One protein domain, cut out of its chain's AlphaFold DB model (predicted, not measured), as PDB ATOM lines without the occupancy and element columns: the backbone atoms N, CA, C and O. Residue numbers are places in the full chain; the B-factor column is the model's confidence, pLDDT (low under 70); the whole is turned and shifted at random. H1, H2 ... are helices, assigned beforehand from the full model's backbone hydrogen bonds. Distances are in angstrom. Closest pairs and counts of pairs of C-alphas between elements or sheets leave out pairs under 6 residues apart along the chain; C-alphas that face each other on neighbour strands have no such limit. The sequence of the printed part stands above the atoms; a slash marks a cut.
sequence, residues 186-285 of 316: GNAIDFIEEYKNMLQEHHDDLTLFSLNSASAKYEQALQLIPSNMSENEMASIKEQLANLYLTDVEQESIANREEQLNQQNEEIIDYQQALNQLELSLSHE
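What this domain is: This is residues 186 to 285 of the 316 residues of an uncharacterized protein of Colwellia psychrerythraea (UniProt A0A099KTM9). A small body of three helices, H1, H2 and H3, has one very long helix, H4, running out of it as an arm, of which residues 255 to 285 stick out. In the body H2 and H3 make a helical hairpin and the first part of H1 meets H3, with the three centres in a triangle; H4 folds back from the end of H3, the two making a narrow V. The printed part has 100 residues with four named helices, H1, H2, H3 and H4 in that order along the chain, and no named strand; the class is all helix. The whole is extended, with a radius of gyration of the C-alphas of 20.2 A, and the C-alphas span 71 by 29 by 23 A, the arm making the length.

How they stand to each other: H1, residues 188 to 201, touches H3, residues 231 to 245, with residues 188 to 192 alone. Their closest C-alphas are those of Ala 188 and Ile 237, 5.0 A apart, and they run the same way at a steep tilt of 40 degrees. H1 is close to but not clearly touching H2, residues 214 to 222, where the closest C-alphas, those of Tyr 195 and Ala 221, are 7.0 A apart; the tilt is steep, 55 degrees, opposite ways. H2 and H3 touch and form a helical hairpin, opposite ways at a shallow tilt of 15 degrees; the closest C-alphas are those of Ala 214 and Tyr 245, 4.8 A apart. H3 and H4, residues 248 to 285, are close but not clearly touching, and the closest C-alphas, those of Ala 242 and Gln 251, are 6.4 A apart. Their tilt of 37 degrees is only just steep, and they run opposite ways. H4 is apart from H1 and from H2. In H1, H2, H3 and H4 every O i to N i+4 pair is within hydrogen-bond range.

Where its parts are: H1 begins at C-alpha 188, at (172.193, 157.962, 84.666), and measures 20.0 A from first to last C-alpha. H2 measures 12.6 A and H3 21.0 A. H4 begins at C-alpha 248, at (175.779, 140.539, 73.790), and ends 55.2 A away at C-alpha 285, at (195.270, 124.732, 122.906).

The domain as a whole: The two C-alphas farthest apart are those of Asp 204 and Glu 285, 71.3 A. Without residues 255 to 285, which stand free, the body of 69 residues spans 33 by 28 by 16 A. The link from H1 to H2 is long, that from H2 to H3 short, and that from H3 to H4 tight. The printed part has no cut; its mean pLDDT is 94.5, and no printed residue is under 70.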
ATOM      1  N   GLY A 186     173.670 164.121  88.003       86.31
ATOM      2  CA  GLY A 186     173.004 163.608  89.206       86.31
ATOM      3  C   GLY A 186     172.363 162.227  89.046       86.31
ATOM      4  O   GLY A 186     171.961 161.627  90.042       86.31
ATOM      5  N   ASN A 187     172.226 161.745  87.810       93.75
ATOM      6  CA  ASN A 187     171.561 160.492  87.458       93.75
ATOM      7  C   ASN A 187     172.112 159.918  86.141       93.75
ATOM      8  O   ASN A 187     172.850 160.583  85.409       93.75
ATOM      9  N   ALA A 188     171.711 158.688  85.830       94.81
ATOM     10  CA  ALA A 188     172.193 157.962  84.666       94.81
ATOM     11  C   ALA A 188     171.796 158.568  83.309       94.81
ATOM     12  O   ALA A 188     172.543 158.409  82.347       94.81
ATOM     13  N   ILE A 189     170.654 159.254  83.198       95.62
ATOM     14  CA  ILE A 189     170.209 159.846  81.924       95.62
ATOM     15  C   ILE A 189     171.119 161.020  81.561       95.62
ATOM     16  O   ILE A 189     171.691 161.023  80.470       95.62
ATOM     17  N   ASP A 190     171.316 161.948  82.501       96.00
ATOM     18  CA  ASP A 190     172.170 163.127  82.313       96.00
ATOM     19  C   ASP A 190     173.613 162.712  81.978       96.00
ATOM     20  O   ASP A 190     174.227 163.259  81.064       96.00
ATOM     21  N   PHE A 191     174.138 161.680  82.654       97.62
ATOM     22  CA  PHE A 191     175.469 161.133  82.370       97.62
ATOM     23  C   PHE A 191     175.597 160.565  80.948       97.62
ATOM     24  O   PHE A 191     176.586 160.810  80.256       97.62
ATOM     25  N   ILE A 192     174.606 159.791  80.499       97.81
ATOM     26  CA  ILE A 192     174.612 159.179  79.164       97.81
ATOM     27  C   ILE A 192     174.442 160.241  78.067       97.81
ATOM     28  O   ILE A 192     174.990 160.073  76.974       97.81
ATOM     29  N   GLU A 193     173.699 161.319  78.329       97.12
ATOM     30  CA  GLU A 193     173.584 162.465  77.422       97.12
ATOM     31  C   GLU A 193     174.905 163.241  77.335       97.12
ATOM     32  O   GLU A 193     175.430 163.409  76.233       97.12
ATOM     33  N   GLU A 194     175.511 163.596  78.470       96.88
ATOM     34  CA  GLU A 194     176.811 164.277  78.528       96.88
ATOM     35  C   GLU A 194     177.912 163.472  77.820       96.88
ATOM     36  O   GLU A 194     178.670 164.004  77.004       96.88
ATOM     37  N   TYR A 195     177.951 162.150  78.024       97.50
ATOM     38  CA  TYR A 195     178.927 161.289  77.353       97.50
ATOM     39  C   TYR A 195     178.742 161.251  75.826       97.50
ATOM     40  O   TYR A 195     179.720 161.235  75.072       97.50
ATOM     41  N   LYS A 196     177.492 161.274  75.344       97.19
ATOM     42  CA  LYS A 196     177.190 161.360  73.906       97.19
ATOM     43  C   LYS A 196     177.562 162.725  73.333       97.19
ATOM     44  O   LYS A 196     178.128 162.761  72.241       97.19
ATOM     45  N   ASN A 197     177.301 163.806  74.065       96.12
ATOM     46  CA  ASN A 197     177.671 165.165  73.672       96.12
ATOM     47  C   ASN A 197     179.194 165.291  73.523       96.12
ATOM     48  O   ASN A 197     179.660 165.683  72.456       96.12
ATOM     49  N   MET A 198     179.967 164.826  74.511       95.75
ATOM     50  CA  MET A 198     181.437 164.782  74.460       95.75
ATOM     51  C   MET A 198     181.960 163.982  73.246       95.75
ATOM     52  O   MET A 198     182.877 164.417  72.550       95.75
ATOM     53  N   LEU A 199     181.373 162.815  72.950       95.94
ATOM     54  CA  LEU A 199     181.747 162.021  71.769       95.94
ATOM     55  C   LEU A 199     181.360 162.676  70.432       95.94
ATOM     56  O   LEU A 199     181.971 162.361  69.408       95.94
ATOM     57  N   GLN A 200     180.332 163.527  70.420       95.44
ATOM     58  CA  GLN A 200     179.886 164.255  69.235       95.44
ATOM     59  C   GLN A 200     180.722 165.519  68.999       95.44
ATOM     60  O   GLN A 200     181.080 165.792  67.855       95.44
ATOM     61  N   GLU A 201     181.065 166.260  70.054       94.06
ATOM     62  CA  GLU A 201     181.969 167.417  69.996       94.06
ATOM     63  C   GLU A 201     183.339 167.022  69.431       94.06
ATOM     64  O   GLU A 201     183.883 167.706  68.567       94.06
ATOM     65  N   HIS A 202     183.850 165.860  69.842       93.12
ATOM     66  CA  HIS A 202     185.138 165.323  69.408       93.12
ATOM     67  C   HIS A 202     185.048 164.301  68.262       93.12
ATOM     68  O   HIS A 202     185.943 163.466  68.122       93.12
ATOM     69  N   HIS A 203     183.985 164.326  67.444       92.56
ATOM     70  CA  HIS A 203     183.720 163.291  66.431       92.56
ATOM     71  C   HIS A 203     184.912 163.006  65.499       92.56
ATOM     72  O   HIS A 203     185.276 161.842  65.302       92.56
ATOM     73  N   ASP A 204     185.532 164.061  64.964       93.06
ATOM     74  CA  ASP A 204     186.648 163.956  64.017       93.06
ATOM     75  C   ASP A 204     187.949 163.469  64.693       93.06
ATOM     76  O   ASP A 204     188.777 162.808  64.062       93.06
ATOM     77  N   ASP A 205     188.093 163.709  66.002       94.56
ATOM     78  CA  ASP A 205     189.278 163.381  66.801       94.56
ATOM     79  C   ASP A 205     189.173 162.038  67.549       94.56
ATOM     80  O   ASP A 205     190.141 161.594  68.168       94.56
ATOM     81  N   LEU A 206     188.047 161.312  67.468       94.06
ATOM     82  CA  LEU A 206     187.869 160.043  68.198       94.06
ATOM     83  C   LEU A 206     188.976 159.015  67.916       94.06
ATOM     84  O   LEU A 206     189.330 158.238  68.800       94.06
ATOM     85  N   THR A 207     189.555 159.002  66.712       94.06
ATOM     86  CA  THR A 207     190.695 158.115  66.406       94.06
ATOM     87  C   THR A 207     191.981 158.582  67.089       94.06
ATOM     88  O   THR A 207     192.716 157.749  67.618       94.06
ATOM     89  N   LEU A 208     192.227 159.895  67.146       93.12
ATOM     90  CA  LEU A 208     193.355 160.487  67.872       93.12
ATOM     91  C   LEU A 208     193.257 160.194  69.377       93.12
ATOM     92  O   LEU A 208     194.253 159.857  70.015       93.12
ATOM     93  N   PHE A 209     192.045 160.233  69.932       94.50
ATOM     94  CA  PHE A 209     191.777 159.949  71.345       94.50
ATOM     95  C   PHE A 209     191.667 158.452  71.678       94.50
ATOM     96  O   PHE A 209     191.409 158.098  72.826       94.50
ATOM     97  N   SER A 210     191.922 157.560  70.708       93.06
ATOM     98  CA  SER A 210     191.811 156.095  70.847       93.06
ATOM     99  C   SER A 210     190.397 155.586  71.189       93.06
ATOM    100  O   SER A 210     190.238 154.507  71.747       93.06
ATOM    101  N   LEU A 211     189.363 156.340  70.805       95.75
ATOM    102  CA  LEU A 211     187.931 156.051  70.980       95.75
ATOM    103  C   LEU A 211     187.250 155.644  69.662       95.75
ATOM    104  O   LEU A 211     186.063 155.895  69.445       95.75
ATOM    105  N   ASN A 212     187.997 155.029  68.745       93.25
ATOM    106  CA  ASN A 212     187.479 154.554  67.462       93.25
ATOM    107  C   ASN A 212     186.704 153.225  67.565       93.25
ATOM    108  O   ASN A 212     185.868 152.953  66.702       93.25
ATOM    109  N   SER A 213     186.935 152.410  68.601       94.38
ATOM    110  CA  SER A 213     186.150 151.198  68.879       94.38
ATOM    111  C   SER A 213     185.025 151.456  69.886       94.38
ATOM    112  O   SER A 213     185.077 152.389  70.687       94.38
ATOM    113  N   ALA A 214     183.989 150.615  69.858       95.19
ATOM    114  CA  ALA A 214     182.881 150.710  70.805       95.19
ATOM    115  C   ALA A 214     183.323 150.325  72.235       95.19
ATOM    116  O   ALA A 214     183.056 151.065  73.177       95.19
ATOM    117  N   SER A 215     184.139 149.276  72.381       92.38
ATOM    118  CA  SER A 215     184.746 148.891  73.663       92.38
ATOM    119  C   SER A 215     185.635 149.982  74.276       92.38
ATOM    120  O   SER A 215     185.577 150.199  75.481       92.38
ATOM    121  N   ALA A 216     186.396 150.743  73.479       95.25
ATOM    122  CA  ALA A 216     187.176 151.868  74.005       95.25
ATOM    123  C   ALA A 216     186.284 153.009  74.525       95.25
ATOM    124  O   ALA A 216     186.617 153.636  75.529       95.25
ATOM    125  N   LYS A 217     185.129 153.253  73.889       97.56
ATOM    126  CA  LYS A 217     184.121 154.204  74.392       97.56
ATOM    127  C   LYS A 217     183.515 153.720  75.708       97.56
ATOM    128  O   LYS A 217     183.451 154.489  76.660       97.56
ATOM    129  N   TYR A 218     183.146 152.441  75.789       97.44
ATOM    130  CA  TYR A 218     182.654 151.827  77.023       97.44
ATOM    131  C   TYR A 218     183.639 152.010  78.191       97.44
ATOM    132  O   TYR A 218     183.290 152.615  79.202       97.44
ATOM    133  N   GLU A 219     184.894 151.583  78.021       95.44
ATOM    134  CA  GLU A 219     185.943 151.705  79.045       95.44
ATOM    135  C   GLU A 219     186.239 153.163  79.424       95.44
ATOM    136  O   GLU A 219     186.465 153.479  80.594       95.44
ATOM    137  N   GLN A 220     186.207 154.081  78.452       96.56
ATOM    138  CA  GLN A 220     186.370 155.507  78.720       96.56
ATOM    139  C   GLN A 220     185.201 156.073  79.532       96.56
ATOM    140  O   GLN A 220     185.428 156.871  80.440       96.56
ATOM    141  N   ALA A 221     183.966 155.674  79.238       97.00
ATOM    142  CA  ALA A 221     182.798 156.114  79.987       97.00
ATOM    143  C   ALA A 221     182.815 155.591  81.432       97.00
ATOM    144  O   ALA A 221     182.539 156.357  82.353       97.00
ATOM    145  N   LEU A 222     183.227 154.335  81.659       95.81
ATOM    146  CA  LEU A 222     183.371 153.778  83.012       95.81
ATOM    147  C   LEU A 222     184.328 154.590  83.900       95.81
ATOM    148  O   LEU A 222     184.083 154.726  85.096       95.81
ATOM    149  N   GLN A 223     185.399 155.152  83.328       94.31
ATOM    150  CA  GLN A 223     186.367 155.990  84.055       94.31
ATOM    151  C   GLN A 223     185.818 157.370  84.451       94.31
ATOM    152  O   GLN A 223     186.425 158.035  85.288       94.31
ATOM    153  N   LEU A 224     184.710 157.807  83.846       95.88
ATOM    154  CA  LEU A 224     184.114 159.132  84.049       95.88
ATOM    155  C   LEU A 224     182.935 159.111  85.032       95.88
ATOM    156  O   LEU A 224     182.465 160.177  85.421       95.88
ATOM    157  N   ILE A 225     182.467 157.928  85.451       94.88
ATOM    158  CA  ILE A 225     181.352 157.787  86.399       94.88
ATOM    159  C   ILE A 225     181.714 158.474  87.732       94.88
ATOM    160  O   ILE A 225     182.694 158.072  88.372       94.88
ATOM    161  N   PRO A 226     180.941 159.478  88.195       92.38
ATOM    162  CA  PRO A 226     181.268 160.213  89.413       92.38
ATOM    163  C   PRO A 226     181.258 159.326  90.664       92.38
ATOM    164  O   PRO A 226     180.271 158.669  90.986       92.38
ATOM    165  N   SER A 227     182.351 159.342  91.432       88.81
ATOM    166  CA  SER A 227     182.515 158.488  92.628       88.81
ATOM    167  C   SER A 227     181.607 158.846  93.820       88.81
ATOM    168  O   SER A 227     181.546 158.105  94.799       88.81
ATOM    169  N   ASN A 228     180.911 159.981  93.751       88.81
ATOM    170  CA  ASN A 228     179.892 160.433  94.704       88.81
ATOM    171  C   ASN A 228     178.465 159.985  94.328       88.81
ATOM    172  O   ASN A 228     177.529 160.266  95.078       88.81
ATOM    173  N   MET A 229     178.287 159.328  93.180       90.50
ATOM    174  CA  MET A 229     176.995 158.851  92.701       90.50
ATOM    175  C   MET A 229     176.495 157.642  93.513       90.50
ATOM    176  O   MET A 229     177.277 156.905  94.114       90.50
ATOM    177  N   SER A 230     175.175 157.430  93.563       93.25
ATOM    178  CA  SER A 230     174.599 156.284  94.282       93.25
ATOM    179  C   SER A 230     174.843 154.959  93.550       93.25
ATOM    180  O   SER A 230     174.910 154.932  92.323       93.25
ATOM    181  N   GLU A 231     174.913 153.846  94.287       92.00
ATOM    182  CA  GLU A 231     175.138 152.505  93.717       92.00
ATOM    183  C   GLU A 231     174.112 152.134  92.631       92.00
ATOM    184  O   GLU A 231     174.488 151.585  91.598       92.00
ATOM    185  N   ASN A 232     172.841 152.511  92.816       93.75
ATOM    186  CA  ASN A 232     171.774 152.268  91.840       93.75
ATOM    187  C   ASN A 232     171.980 153.055  90.535       93.75
ATOM    188  O   ASN A 232     171.801 152.508  89.450       93.75
ATOM    189  N   GLU A 233     172.374 154.328  90.631       95.44
ATOM    190  CA  GLU A 233     172.636 155.169  89.455       95.44
ATOM    191  C   GLU A 233     173.916 154.719  88.735       95.44
ATOM    192  O   GLU A 233     173.918 154.587  87.514       95.44
ATOM    193  N   MET A 234     174.974 154.359  89.476       94.31
ATOM    194  CA  MET A 234     176.192 153.776  88.896       94.31
ATOM    195  C   MET A 234     175.908 152.456  88.162       94.31
ATOM    196  O   MET A 234     176.444 152.232  87.076       94.31
ATOM    197  N   ALA A 235     175.057 151.587  88.720       92.94
ATOM    198  CA  ALA A 235     174.621 150.360  88.053       92.94
ATOM    199  C   ALA A 235     173.812 150.662  86.778       92.94
ATOM    200  O   ALA A 235     174.099 150.090  85.726       92.94
ATOM    201  N   SER A 236     172.874 151.615  86.841       95.94
ATOM    202  CA  SER A 236     172.083 152.042  85.680       95.94
ATOM    203  C   SER A 236     172.945 152.638  84.560       95.94
ATOM    204  O   SER A 236     172.717 152.334  83.389       95.94
ATOM    205  N   ILE A 237     173.974 153.428  84.889       97.06
ATOM    206  CA  ILE A 237     174.948 153.919  83.903       97.06
ATOM    207  C   ILE A 237     175.684 152.750  83.252       97.06
ATOM    208  O   ILE A 237     175.731 152.677  82.027       97.06
ATOM    209  N   LYS A 238     176.248 151.830  84.045       95.38
ATOM    210  CA  LYS A 238     176.991 150.672  83.521       95.38
ATOM    211  C   LYS A 238     176.150 149.837  82.557       95.38
ATOM    212  O   LYS A 238     176.637 149.489  81.484       95.38
ATOM    213  N   GLU A 239     174.897 149.556  82.918       94.38
ATOM    214  CA  GLU A 239     173.943 148.824  82.078       94.38
ATOM    215  C   GLU A 239     173.643 149.583  80.776       94.38
ATOM    216  O   GLU A 239     173.705 149.008  79.688       94.38
ATOM    217  N   GLN A 240     173.367 150.888  80.846       97.00
ATOM    218  CA  GLN A 240     173.095 151.699  79.655       97.00
ATOM    219  C   GLN A 240     174.322 151.829  78.740       97.00
ATOM    220  O   GLN A 240     174.187 151.719  77.522       97.00
ATOM    221  N   LEU A 241     175.524 152.001  79.297       97.56
ATOM    222  CA  LEU A 241     176.778 152.010  78.539       97.56
ATOM    223  C   LEU A 241     177.038 150.666  77.855       97.56
ATOM    224  O   LEU A 241     177.429 150.647  76.688       97.56
ATOM    225  N   ALA A 242     176.805 149.553  78.554       96.06
ATOM    226  CA  ALA A 242     176.980 148.214  78.002       96.06
ATOM    227  C   ALA A 242     176.041 147.997  76.804       96.06
ATOM    228  O   ALA A 242     176.500 147.649  75.719       96.06
ATOM    229  N   ASN A 243     174.759 148.338  76.958       95.50
ATOM    230  CA  ASN A 243     173.761 148.272  75.886       95.50
ATOM    231  C   ASN A 243     174.061 149.194  74.684       95.50
ATOM    232  O   ASN A 243     173.630 148.905  73.569       95.50
ATOM    233  N   LEU A 244     174.771 150.310  74.886       96.12
ATOM    234  CA  LEU A 244     175.125 151.253  73.815       96.12
ATOM    235  C   LEU A 244     176.397 150.870  73.044       96.12
ATOM    236  O   LEU A 244     176.528 151.251  71.879       96.12
ATOM    237  N   TYR A 245     177.344 150.186  73.691       96.69
ATOM    238  CA  TYR A 245     178.719 150.066  73.190       96.69
ATOM    239  C   TYR A 245     179.293 148.645  73.165       96.69
ATOM    240  O   TYR A 245     180.365 148.460  72.589       96.69
ATOM    241  N   LEU A 246     178.620 147.652  73.745       96.06
ATOM    242  CA  LEU A 246     179.097 146.270  73.803       96.06
ATOM    243  C   LEU A 246     178.131 145.311  73.110       96.06
ATOM    244  O   LEU A 246     176.913 145.454  73.195       96.06
ATOM    245  N   THR A 247     178.691 144.293  72.463       94.94
ATOM    246  CA  THR A 247     177.927 143.155  71.936       94.94
ATOM    247  C   THR A 247     177.427 142.250  73.062       94.94
ATOM    248  O   THR A 247     178.056 142.171  74.115       94.94
ATOM    249  N   ASP A 248     176.352 141.495  72.825       92.62
ATOM    250  CA  ASP A 248     175.779 140.539  73.790       92.62
ATOM    251  C   ASP A 248     176.842 139.604  74.410       92.62
ATOM    252  O   ASP A 248     176.814 139.326  75.606       92.62
ATOM    253  N   VAL A 249     177.832 139.177  73.615       93.06
ATOM    254  CA  VAL A 249     178.950 138.314  74.048       93.06
ATOM    255  C   VAL A 249     179.907 139.042  75.001       93.06
ATOM    256  O   VAL A 249     180.411 138.450  75.956       93.06
ATOM    257  N   GLU A 250     180.177 140.326  74.763       91.69
ATOM    258  CA  GLU A 250     180.994 141.153  75.661       91.69
ATOM    259  C   GLU A 250     180.240 141.454  76.964       91.69
ATOM    260  O   GLU A 250     180.834 141.377  78.038       91.69
ATOM    261  N   GLN A 251     178.929 141.712  76.889       91.38
ATOM    262  CA  GLN A 251     178.073 141.900  78.064       91.38
ATOM    263  C   GLN A 251     178.018 140.632  78.934       91.38
ATOM    264  O   GLN A 251     178.237 140.706  80.143       91.38
ATOM    265  N   GLU A 252     177.812 139.459  78.325       91.38
ATOM    266  CA  GLU A 252     177.843 138.161  79.013       91.38
ATOM    267  C   GLU A 252     179.219 137.893  79.652       91.38
ATOM    268  O   GLU A 252     179.305 137.430  80.791       91.38
ATOM    269  N   SER A 253     180.313 138.232  78.963       90.75
ATOM    270  CA  SER A 253     181.676 138.118  79.503       90.75
ATOM    271  C   SER A 253     181.897 138.999  80.742       90.75
ATOM    272  O   SER A 253     182.512 138.551  81.713       90.75
ATOM    273  N   ILE A 254     181.362 140.227  80.752       87.44
ATOM    274  CA  ILE A 254     181.433 141.131  81.910       87.44
ATOM    275  C   ILE A 254     180.586 140.602  83.070       87.44
ATOM    276  O   ILE A 254     181.100 140.515  84.182       87.44
ATOM    277  N   ALA A 255     179.343 140.179  82.823       88.25
ATOM    278  CA  ALA A 255     178.468 139.626  83.860       88.25
ATOM    279  C   ALA A 255     179.089 138.385  84.532       88.25
ATOM    280  O   ALA A 255     179.201 138.327  85.758       88.25
ATOM    281  N   ASN A 256     179.609 137.446  83.732       90.69
ATOM    282  CA  ASN A 256     180.356 136.285  84.225       90.69
ATOM    283  C   ASN A 256     181.597 136.693  85.040       90.69
ATOM    284  O   ASN A 256     181.976 136.009  85.993       90.69
ATOM    285  N   ARG A 257     182.258 137.803  84.681       89.62
ATOM    286  CA  ARG A 257     183.432 138.296  85.407       89.62
ATOM    287  C   ARG A 257     183.067 138.969  86.730       89.62
ATOM    288  O   ARG A 257     183.796 138.773  87.702       89.62
ATOM    289  N   GLU A 258     181.972 139.722  86.790       87.56
ATOM    290  CA  GLU A 258     181.450 140.280  88.044       87.56
ATOM    291  C   GLU A 258     180.995 139.157  88.995       87.56
ATOM    292  O   GLU A 258     181.338 139.195  90.178       87.56
ATOM    293  N   GLU A 259     180.350 138.097  88.491       90.31
ATOM    294  CA  GLU A 259     180.006 136.920  89.303       90.31
ATOM    295  C   GLU A 259     181.256 136.231  89.881       90.31
ATOM    296  O   GLU A 259     181.323 135.990  91.086       90.31
ATOM    297  N   GLN A 260     182.292 135.997  89.064       92.19
ATOM    298  CA  GLN A 260     183.573 135.455  89.543       92.19
ATOM    299  C   GLN A 260     184.221 136.323  90.630       92.19
ATOM    300  O   GLN A 260     184.817 135.788  91.563       92.19
ATOM    301  N   LEU A 261     184.150 137.653  90.514       92.00
ATOM    302  CA  LEU A 261     184.704 138.563  91.519       92.00
ATOM    303  C   LEU A 261     183.912 138.511  92.831       92.00
ATOM    304  O   LEU A 261     184.521 138.542  93.900       92.00
ATOM    305  N   ASN A 262     182.586 138.373  92.761       91.38
ATOM    306  CA  ASN A 262     181.742 138.183  93.940       91.38
ATOM    307  C   ASN A 262     182.068 136.858  94.644       91.38
ATOM    308  O   ASN A 262     182.363 136.873  95.838       91.38
ATOM    309  N   GLN A 263     182.143 135.748  93.899       93.19
ATOM    310  CA  GLN A 263     182.542 134.432  94.422       93.19
ATOM    311  C   GLN A 263     183.942 134.471  95.070       93.19
ATOM    312  O   GLN A 263     184.129 133.973  96.178       93.19
ATOM    313  N   GLN A 264     184.921 135.128  94.432       91.62
ATOM    314  CA  GLN A 264     186.268 135.312  95.000       91.62
ATOM    315  C   GLN A 264     186.258 136.156  96.283       91.62
ATOM    316  O   GLN A 264     187.034 135.901  97.204       91.62
ATOM    317  N   ASN A 265     185.396 137.170  96.369       92.69
ATOM    318  CA  ASN A 265     185.279 138.005  97.562       92.69
ATOM    319  C   ASN A 265     184.598 137.257  98.724       92.69
ATOM    320  O   ASN A 265     185.026 137.404  99.870       92.69
ATOM    321  N   GLU A 266     183.600 136.416  98.441       94.62
ATOM    322  CA  GLU A 266     183.002 135.495  99.417       94.62
ATOM    323  C   GLU A 266     184.033 134.478  99.930       94.62
ATOM    324  O   GLU A 266     184.223 134.367 101.141       94.62
ATOM    325  N   GLU A 267     184.804 133.837  99.042       95.25
ATOM    326  CA  GLU A 267     185.889 132.914  99.416       95.25
ATOM    327  C   GLU A 267     186.934 133.588 100.331       95.25
ATOM    328  O   GLU A 267     187.376 133.008 101.327       95.25
ATOM    329  N   ILE A 268     187.298 134.846 100.049       95.31
ATOM    330  CA  ILE A 268     188.203 135.642 100.894       95.31
ATOM    331  C   ILE A 268     187.601 135.899 102.285       95.31
ATOM    332  O   ILE A 268     188.330 135.844 103.283       95.31
ATOM    333  N   ILE A 269     186.302 136.195 102.371       96.31
ATOM    334  CA  ILE A 269     185.597 136.424 103.640       96.31
ATOM    335  C   ILE A 269     185.549 135.128 104.458       96.31
ATOM    336  O   ILE A 269     185.932 135.137 105.632       96.31
ATOM    337  N   ASP A 270     185.160 134.014 103.843       96.44
ATOM    338  CA  ASP A 270     185.070 132.706 104.495       96.44
ATOM    339  C   ASP A 270     186.442 132.207 104.961       96.44
ATOM    340  O   ASP A 270     186.588 131.760 106.104       96.44
ATOM    341  N   TYR A 271     187.485 132.387 104.143       96.75
ATOM    342  CA  TYR A 271     188.865 132.088 104.526       96.75
ATOM    343  C   TYR A 271     189.293 132.889 105.762       96.75
ATOM    344  O   TYR A 271     189.876 132.332 106.696       96.75
ATOM    345  N   GLN A 272     188.987 134.191 105.806       97.19
ATOM    346  CA  GLN A 272     189.300 135.035 106.962       97.19
ATOM    347  C   GLN A 272     188.529 134.602 108.214       97.19
ATOM    348  O   GLN A 272     189.109 134.562 109.303       97.19
ATOM    349  N   GLN A 273     187.246 134.252 108.097       97.38
ATOM    350  CA  GLN A 273     186.454 133.766 109.230       97.38
ATOM    351  C   GLN A 273     186.995 132.434 109.768       97.38
ATOM    352  O   GLN A 273     187.239 132.310 110.973       97.38
ATOM    353  N   ALA A 274     187.255 131.465 108.890       97.06
ATOM    354  CA  ALA A 274     187.773 130.153 109.266       97.06
ATOM    355  C   ALA A 274     189.201 130.231 109.847       97.06
ATOM    356  O   ALA A 274     189.510 129.554 110.832       97.06
ATOM    357  N   LEU A 275     190.052 131.121 109.318       97.75
ATOM    358  CA  LEU A 275     191.384 131.384 109.871       97.75
ATOM    359  C   LEU A 275     191.301 131.960 111.292       97.75
ATOM    360  O   LEU A 275     192.000 131.474 112.181       97.75
ATOM    361  N   ASN A 276     190.418 132.933 111.541       97.94
ATOM    362  CA  ASN A 276     190.206 133.481 112.886       97.94
ATOM    363  C   ASN A 276     189.745 132.398 113.883       97.94
ATOM    364  O   ASN A 276     190.231 132.350 115.014       97.94
ATOM    365  N   GLN A 277     188.851 131.490 113.471       97.44
ATOM    366  CA  GLN A 277     188.424 130.359 114.309       97.44
ATOM    367  C   GLN A 277     189.589 129.411 114.638       97.44
ATOM    368  O   GLN A 277     189.741 128.989 115.789       97.44
ATOM    369  N   LEU A 278     190.451 129.115 113.660       98.00
ATOM    370  CA  LEU A 278     191.660 128.322 113.874       98.00
ATOM    371  C   LEU A 278     192.639 129.009 114.834       98.00
ATOM    372  O   LEU A 278     193.179 128.351 115.722       98.00
ATOM    373  N   GLU A 279     192.863 130.317 114.704       97.25
ATOM    374  CA  GLU A 279     193.756 131.055 115.605       97.25
ATOM    375  C   GLU A 279     193.230 131.098 117.049       97.25
ATOM    376  O   GLU A 279     194.011 130.917 117.988       97.25
ATOM    377  N   LEU A 280     191.913 131.236 117.240       97.88
ATOM    378  CA  LEU A 280     191.268 131.111 118.552       97.88
ATOM    379  C   LEU A 280     191.436 129.701 119.140       97.88
ATOM    380  O   LEU A 280     191.789 129.566 120.315       97.88
ATOM    381  N   SER A 281     191.247 128.657 118.327       97.62
ATOM    382  CA  SER A 281     191.458 127.259 118.729       97.62
ATOM    383  C   SER A 281     192.909 127.000 119.152       97.62
ATOM    384  O   SER A 281     193.165 126.499 120.248       97.62
ATOM    385  N   LEU A 282     193.880 127.444 118.348       97.94
ATOM    386  CA  LEU A 282     195.310 127.338 118.654       97.94
ATOM    387  C   LEU A 282     195.682 128.103 119.933       97.94
ATOM    388  O   LEU A 282     196.439 127.592 120.756       97.94
ATOM    389  N   SER A 283     195.127 129.298 120.144       97.31
ATOM    390  CA  SER A 283     195.310 130.060 121.386       97.31
ATOM    391  C   SER A 283     194.787 129.290 122.609       97.31
ATOM    392  O   SER A 283     195.477 129.178 123.627       97.31
ATOM    393  N   HIS A 284     193.609 128.669 122.491       97.75
ATOM    394  CA  HIS A 284     193.041 127.824 123.540       97.75
ATOM    395  C   HIS A 284     193.895 126.575 123.810       97.75
ATOM    396  O   HIS A 284     194.193 126.282 124.971       97.75
ATOM    397  N   GLU A 285     194.348 125.867 122.772       97.50
ATOM    398  CA  GLU A 285     195.270 124.732 122.906       97.50
ATOM    399  C   GLU A 285     196.573 125.142 123.610       97.50
ATOM    400  O   GLU A 285     197.011 124.459 124.540       97.50
TER     401      GLU A 285